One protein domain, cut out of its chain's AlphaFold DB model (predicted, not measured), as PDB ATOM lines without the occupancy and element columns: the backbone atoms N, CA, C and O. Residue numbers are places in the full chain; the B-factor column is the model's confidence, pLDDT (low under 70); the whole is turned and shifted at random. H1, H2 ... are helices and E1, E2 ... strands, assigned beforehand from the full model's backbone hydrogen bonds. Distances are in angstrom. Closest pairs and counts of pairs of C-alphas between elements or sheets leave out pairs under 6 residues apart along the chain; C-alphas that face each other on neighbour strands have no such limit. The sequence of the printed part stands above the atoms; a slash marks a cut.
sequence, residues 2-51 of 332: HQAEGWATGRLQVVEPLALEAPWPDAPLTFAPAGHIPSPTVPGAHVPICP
ATOM      1  N   HIS A   2     -48.089  38.235  60.233       79.44
ATOM      2  CA  HIS A   2     -46.797  38.688  59.685       79.44
ATOM      3  C   HIS A   2     -46.425  40.151  59.981       79.44
ATOM      4  O   HIS A   2     -45.303  40.424  60.387       79.44
ATOM      5  N   GLN A   3     -47.366  41.095  59.876       87.31
ATOM      6  CA  GLN A   3     -47.067  42.506  60.149       87.31
ATOM      7  C   GLN A   3     -46.668  42.776  61.615       87.31
ATOM      8  O   GLN A   3     -45.778  43.581  61.860       87.31
ATOM      9  N   ALA A   4     -47.297  42.115  62.595       88.88
ATOM     10  CA  ALA A   4     -46.968  42.305  64.014       88.88
ATOM     11  C   ALA A   4     -45.571  41.759  64.351       88.88
ATOM     12  O   ALA A   4     -44.834  42.369  65.120       88.88
ATOM     13  N   GLU A   5     -45.190  40.647  63.723       90.25
ATOM     14  CA  GLU A   5     -43.844  40.084  63.819       90.25
ATOM     15  C   GLU A   5     -42.800  40.992  63.156       90.25
ATOM     16  O   GLU A   5     -41.735  41.219  63.724       90.25
ATOM     17  N   GLY A   6     -43.123  41.597  62.009       89.81
ATOM     18  CA  GLY A   6     -42.276  42.609  61.374       89.81
ATOM     19  C   GLY A   6     -42.013  43.812  62.287       89.81
ATOM     20  O   GLY A   6     -40.874  44.252  62.415       89.81
ATOM     21  N   TRP A   7     -43.037  44.297  62.999       92.56
ATOM     22  CA  TRP A   7     -42.866  45.332  64.028       92.56
ATOM     23  C   TRP A   7     -42.020  44.853  65.212       92.56
ATOM     24  O   TRP A   7     -41.153  45.590  65.670       92.56
ATOM     25  N   ALA A   8     -42.242  43.627  65.694       91.94
ATOM     26  CA  ALA A   8     -41.492  43.065  66.817       91.94
ATOM     27  C   ALA A   8     -40.006  42.823  66.487       91.94
ATOM     28  O   ALA A   8     -39.153  42.953  67.359       91.94
ATOM     29  N   THR A   9     -39.691  42.488  65.233       91.06
ATOM     30  CA  THR A   9     -38.328  42.190  64.754       91.06
ATOM     31  C   THR A   9     -37.634  43.382  64.090       91.06
ATOM     32  O   THR A   9     -36.456  43.290  63.749       91.06
ATOM     33  N   GLY A  10     -38.345  44.492  63.869       91.00
ATOM     34  CA  GLY A  10     -37.853  45.644  63.107       91.00
ATOM     35  C   GLY A  10     -37.758  45.413  61.591       91.00
ATOM     36  O   GLY A  10     -37.221  46.258  60.878       91.00
ATOM     37  N   ARG A  11     -38.276  44.291  61.072       89.50
ATOM     38  CA  ARG A  11     -38.294  43.954  59.640       89.50
ATOM     39  C   ARG A  11     -39.660  44.273  59.037       89.50
ATOM     40  O   ARG A  11     -40.509  43.402  58.882       89.50
ATOM     41  N   LEU A  12     -39.874  45.544  58.703       88.81
ATOM     42  CA  LEU A  12     -41.150  46.017  58.144       88.81
ATOM     43  C   LEU A  12     -41.347  45.685  56.658       88.81
ATOM     44  O   LEU A  12     -42.462  45.796  56.156       88.81
ATOM     45  N   GLN A  13     -40.282  45.292  55.960       89.44
ATOM     46  CA  GLN A  13     -40.311  44.926  54.549       89.44
ATOM     47  C   GLN A  13     -39.709  43.534  54.382       89.44
ATOM     48  O   GLN A  13     -38.578  43.288  54.802       89.44
ATOM     49  N   VAL A  14     -40.472  42.636  53.766       88.75
ATOM     50  CA  VAL A  14     -40.012  41.309  53.355       88.75
ATOM     51  C   VAL A  14     -40.004  41.300  51.834       88.75
ATOM     52  O   VAL A  14     -41.022  41.588  51.205       88.75
ATOM     53  N   VAL A  15     -38.834  41.041  51.255       92.31
ATOM     54  CA  VAL A  15     -38.668  40.898  49.806       92.31
ATOM     55  C   VAL A  15     -39.032  39.467  49.436       92.31
ATOM     56  O   VAL A  15     -38.511  38.542  50.054       92.31
ATOM     57  N   GLU A  16     -39.903  39.299  48.445       94.44
ATOM     58  CA  GLU A  16     -40.266  38.004  47.876       94.44
ATOM     59  C   GLU A  16     -39.405  37.749  46.626       94.44
ATOM     60  O   GLU A  16     -39.651  38.367  45.586       94.44
ATOM     61  N   PRO A  17     -38.380  36.876  46.680       93.62
ATOM     62  CA  PRO A  17     -37.448  36.695  45.562       93.62
ATOM     63  C   PRO A  17     -38.143  36.182  44.295       93.62
ATOM     64  O   PRO A  17     -37.844  36.633  43.192       93.62
ATOM     65  N   LEU A  18     -39.150  35.319  44.461       93.62
ATOM     66  CA  LEU A  18     -39.968  34.785  43.368       93.62
ATOM     67  C   LEU A  18     -40.704  35.882  42.587       93.62
ATOM     68  O   LEU A  18     -40.905  35.748  41.381       93.62
ATOM     69  N   ALA A  19     -41.054  36.991  43.243       93.62
ATOM     70  CA  ALA A  19     -41.689  38.127  42.584       93.62
ATOM     71  C   ALA A  19     -40.734  38.902  41.660       93.62
ATOM     72  O   ALA A  19     -41.207  39.636  40.796       93.62
ATOM     73  N   LEU A  20     -39.414  38.757  41.841       94.75
ATOM     74  CA  LEU A  20     -38.388  39.388  41.005       94.75
ATOM     75  C   LEU A  20     -37.998  38.525  39.798       94.75
ATOM     76  O   LEU A  20     -37.594  39.064  38.773       94.75
ATOM     77  N   GLU A  21     -38.102  37.203  39.923       96.69
ATOM     78  CA  GLU A  21     -37.684  36.246  38.886       96.69
ATOM     79  C   GLU A  21     -38.816  35.863  37.921       96.69
ATOM     80  O   GLU A  21     -38.570  35.353  36.827       96.69
ATOM     81  N   ALA A  22     -40.068  36.094  38.316       96.38
ATOM     82  CA  ALA A  22     -41.232  35.703  37.540       96.38
ATOM     83  C   ALA A  22     -41.344  36.476  36.203       96.38
ATOM     84  O   ALA A  22     -41.302  37.706  36.193       96.38
ATOM     85  N   PRO A  23     -41.539  35.781  35.063       96.75
ATOM     86  CA  PRO A  23     -41.458  36.390  33.730       96.75
ATOM     87  C   PRO A  23     -42.731  37.116  33.269       96.75
ATOM     88  O   PRO A  23     -42.740  37.696  32.184       96.75
ATOM     89  N   TRP A  24     -43.833  37.038  34.019       96.25
ATOM     90  CA  TRP A  24     -45.113  37.622  33.612       96.25
ATOM     91  C   TRP A  24     -45.265  39.077  34.088       96.25
ATOM     92  O   TRP A  24     -44.679  39.464  35.102       96.25
ATOM     93  N   PRO A  25     -46.054  39.904  33.375       94.88
ATOM     94  CA  PRO A  25     -46.311  41.280  33.789       94.88
ATOM     95  C   PRO A  25     -46.993  41.328  35.160       94.88
ATOM     96  O   PRO A  25     -47.805  40.465  35.492       94.88
ATOM     97  N   ASP A  26     -46.648  42.346  35.949       93.31
ATOM     98  CA  ASP A  26     -47.174  42.583  37.298       93.31
ATOM     99  C   ASP A  26     -47.029  41.399  38.271       93.31
ATOM    100  O   ASP A  26     -47.813  41.257  39.214       93.31
ATOM    101  N   ALA A  27     -45.996  40.567  38.100       95.06
ATOM    102  CA  ALA A  27     -45.738  39.435  38.987       95.06
ATOM    103  C   ALA A  27     -45.771  39.762  40.496       95.06
ATOM    104  O   ALA A  27     -46.360  38.975  41.244       95.06
ATOM    105  N   PRO A  28     -45.272  40.922  40.977       94.56
ATOM    106  CA  PRO A  28     -45.405  41.296  42.385       94.56
ATOM    107  C   PRO A  28     -46.848  41.333  42.910       94.56
ATOM    108  O   PRO A  28     -47.058  41.053  44.089       94.56
ATOM    109  N   LEU A  29     -47.852  41.635  42.075       93.94
ATOM    110  CA  LEU A  29     -49.263  41.587  42.484       93.94
ATOM    111  C   LEU A  29     -49.744  40.151  42.710       93.94
ATOM    112  O   LEU A  29     -50.560  39.924  43.598       93.94
ATOM    113  N   THR A  30     -49.238  39.183  41.941       94.62
ATOM    114  CA  THR A  30     -49.597  37.763  42.090       94.62
ATOM    115  C   THR A  30     -49.065  37.175  43.397       94.62
ATOM    116  O   THR A  30     -49.717  36.322  43.993       94.62
ATOM    117  N   PHE A  31     -47.897  37.638  43.850       94.50
ATOM    118  CA  PHE A  31     -47.254  37.157  45.075       94.50
ATOM    119  C   PHE A  31     -47.611  37.963  46.331       94.50
ATOM    120  O   PHE A  31     -47.269  37.543  47.435       94.50
ATOM    121  N   ALA A  32     -48.295  39.104  46.203       93.25
ATOM    122  CA  ALA A  32     -48.709  39.898  47.354       93.25
ATOM    123  C   ALA A  32     -49.748  39.124  48.196       93.25
ATOM    124  O   ALA A  32     -50.828  38.795  47.693       93.25
ATOM    125  N   PRO A  33     -49.479  38.847  49.487       90.94
ATOM    126  CA  PRO A  33     -50.462  38.207  50.352       90.94
ATOM    127  C   PRO A  33     -51.723  39.064  50.480       90.94
ATOM    128  O   PRO A  33     -51.672  40.293  50.386       90.94
ATOM    129  N   ALA A  34     -52.859  38.437  50.795       89.44
ATOM    130  CA  ALA A  34     -54.101  39.167  51.033       89.44
ATOM    131  C   ALA A  34     -53.896  40.316  52.046       89.44
ATOM    132  O   ALA A  34     -53.296  40.140  53.112       89.44
ATOM    133  N   GLY A  35     -54.382  41.509  51.692       89.00
ATOM    134  CA  GLY A  35     -54.205  42.722  52.495       89.00
ATOM    135  C   GLY A  35     -52.849  43.420  52.331       89.00
ATOM    136  O   GLY A  35     -52.563  44.327  53.110       89.00
ATOM    137  N   HIS A  36     -52.036  43.035  51.344       93.19
ATOM    138  CA  HIS A  36     -50.795  43.715  50.970       93.19
ATOM    139  C   HIS A  36     -50.832  44.154  49.501       93.19
ATOM    140  O   HIS A  36     -51.532  43.564  48.682       93.19
ATOM    141  N   ILE A  37     -50.067  45.194  49.179       95.12
ATOM    142  CA  ILE A  37     -49.742  45.609  47.810       95.12
ATOM    143  C   ILE A  37     -48.222  45.597  47.618       95.12
ATOM    144  O   ILE A  37     -47.486  45.726  48.599       95.12
ATOM    145  N   PRO A  38     -47.725  45.481  46.379       95.44
ATOM    146  CA  PRO A  38     -46.317  45.690  46.075       95.44
ATOM    147  C   PRO A  38     -45.836  47.055  46.575       95.44
ATOM    148  O   PRO A  38     -46.537  48.064  46.467       95.44
ATOM    149  N   SER A  39     -44.636  47.081  47.142       94.06
ATOM    150  CA  SER A  39     -43.992  48.304  47.598       94.06
ATOM    151  C   SER A  39     -43.640  49.184  46.394       94.06
ATOM    152  O   SER A  39     -42.973  48.705  45.475       94.06
ATOM    153  N   PRO A  40     -44.008  50.477  46.393       93.12
ATOM    154  CA  PRO A  40     -43.627  51.388  45.316       93.12
ATOM    155  C   PRO A  40     -42.144  51.789  45.371       93.12
ATOM    156  O   PRO A  40     -41.625  52.333  44.402       93.12
ATOM    157  N   THR A  41     -41.462  51.566  46.501       94.38
ATOM    158  CA  THR A  41     -40.085  52.037  46.731       94.38
ATOM    159  C   THR A  41     -39.041  50.928  46.734       94.38
ATOM    160  O   THR A  41     -37.870  51.209  46.494       94.38
ATOM    161  N   VAL A  42     -39.434  49.682  47.008       94.25
ATOM    162  CA  VAL A  42     -38.510  48.543  47.109       94.25
ATOM    163  C   VAL A  42     -39.020  47.413  46.214       94.25
ATOM    164  O   VAL A  42     -40.021  46.784  46.562       94.25
ATOM    165  N   PRO A  43     -38.361  47.141  45.071       93.25
ATOM    166  CA  PRO A  43     -38.763  46.074  44.160       93.25
ATOM    167  C   PRO A  43     -38.868  44.719  44.868       93.25
ATOM    168  O   PRO A  43     -38.008  44.360  45.672       93.25
ATOM    169  N   GLY A  44     -39.935  43.971  44.583       92.25
ATOM    170  CA  GLY A  44     -40.185  42.649  45.173       92.25
ATOM    171  C   GLY A  44     -40.629  42.661  46.640       92.25
ATOM    172  O   GLY A  44     -41.034  41.621  47.152       92.25
ATOM    173  N   ALA A  45     -40.604  43.805  47.333       94.25
ATOM    174  CA  ALA A  45     -41.187  43.921  48.666       94.25
ATOM    175  C   ALA A  45     -42.697  44.166  48.589       94.25
ATOM    176  O   ALA A  45     -43.200  44.756  47.633       94.25
ATOM    177  N   HIS A  46     -43.419  43.777  49.633       93.81
ATOM    178  CA  HIS A  46     -44.840  44.073  49.802       93.81
ATOM    179  C   HIS A  46     -45.072  44.927  51.053       93.81
ATOM    180  O   HIS A  46     -44.372  44.797  52.058       93.81
ATOM    181  N   VAL A  47     -46.064  45.816  50.988       91.88
ATOM    182  CA  VAL A  47     -46.491  46.684  52.087       91.88
ATOM    183  C   VAL A  47     -47.954  46.413  52.442       91.88
ATOM    184  O   VAL A  47     -48.778  46.176  51.555       91.88
ATOM    185  N   PRO A  48     -48.307  46.419  53.734       91.56
ATOM    186  CA  PRO A  48     -49.678  46.202  54.171       91.56
ATOM    187  C   PRO A  48     -50.576  47.368  53.742       91.56
ATOM    188  O   PRO A  48     -50.221  48.534  53.900       91.56
ATOM    189  N   ILE A  49     -51.768  47.045  53.240       92.06
ATOM    190  CA  ILE A  49     -52.835  48.012  52.922       92.06
ATOM    191  C   ILE A  49     -53.541  48.457  54.208       92.06
ATOM    192  O   ILE A  49     -54.045  49.574  54.317       92.06
ATOM    193  N   CYS A  50     -53.602  47.561  55.194       89.25
ATOM    194  CA  CYS A  50     -54.278  47.808  56.457       89.25
ATOM    195  C   CYS A  50     -53.497  48.807  57.335       89.25
ATOM    196  O   CYS A  50     -52.265  48.747  57.394       89.25
ATOM    197  N   PRO A  51     -54.198  49.673  58.096       92.75
ATOM    198  CA  PRO A  51     -53.569  50.552  59.076       92.75
ATOM    199  C   PRO A  51     -52.701  49.780  60.076       92.75
ATOM    200  O   PRO A  51     -53.101  48.737  60.594       92.75
TER     201      PRO A  51
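What this domain is: This is residues 2 to 51 of the 332 residues of the protein "PMT_2 domain-containing protein" of Acidobacteria bacterium (UniProt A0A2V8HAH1). A short two-strand hairpin, E1 and E2, makes the middle of this elongated model, with the helix H1 towards one end of the long axis and two short helices, H2 and H3, packed together towards the other. The stretch from H1 to H2 runs past the hairpin, and its residues 14 to 15 make a short antiparallel pairing with residues 45 to 46 of E2. The printed part has 50 residues, with three named helices and two named strands in the order H1, H2, H3, E1, E2; the two-strand sheet, E1 - E2, is antiparallel, and the class is mixed, helices and strands. The whole is compact, with a radius of gyration of the C-alphas of 10.9 A, and its C-alphas span 34 by 18 by 17 A.

How they stand to each other: Start at H1, residues 2 to 9, which touches no helix. It comes nearest to E2, residues 45 to 48, at the C-alphas of Gln 3 and Pro 48, 7.5 A apart, the one pair within 8 A. Go on to H2, residues 17 to 21, which is apart from H1. H2 touches H3, residues 27 to 31; their closest C-alphas are those of Ala 19 and Pro 28, 4.9 A apart. H2 and E2 are only just apart, with their closest C-alphas 8.4 A from each other. From H3 look to E1, residues 36 to 38: the closest C-alphas of the two are those of Pro 28 and Pro 38, 5.8 A apart. E1 and E2 form a hairpin of antiparallel strands, with 145 degrees between their directions. Across it N 37 and O 47 are 2.9 A apart and N 47 and O 37 are 2.8 A apart, both within hydrogen-bond range. In H1, H2 and H3 every O i to N i+4 pair is within hydrogen-bond range.

Where its parts are: Find C-alpha 2 at (-46.797, 38.688, 59.685); from there H1 runs 10.5 A to C-alpha 9. H2 begins at C-alpha 17, at (-37.448, 36.695, 45.562), and measures 6.7 A to C-alpha 21. H3, from C-alpha 27 to C-alpha 31, is also 6.7 A long. E1 covers 6.9 A from His 36 to Pro 38. E2 covers 10.4 A from Ala 45 to Pro 48, where C-alpha 48 stands at (-49.678, 46.202, 54.171).

The domain as a whole: The two C-alphas farthest apart are those of Ala 8 and Trp 24, 33.8 A. The printed part has no cut. The links H2 to H3 and H3 to E1 are tight, H1 to H2 and E1 to E2 are short, and no link is long. In the B-factor column the mean pLDDT of the printed part is 92.4, and no printed residue is under 70.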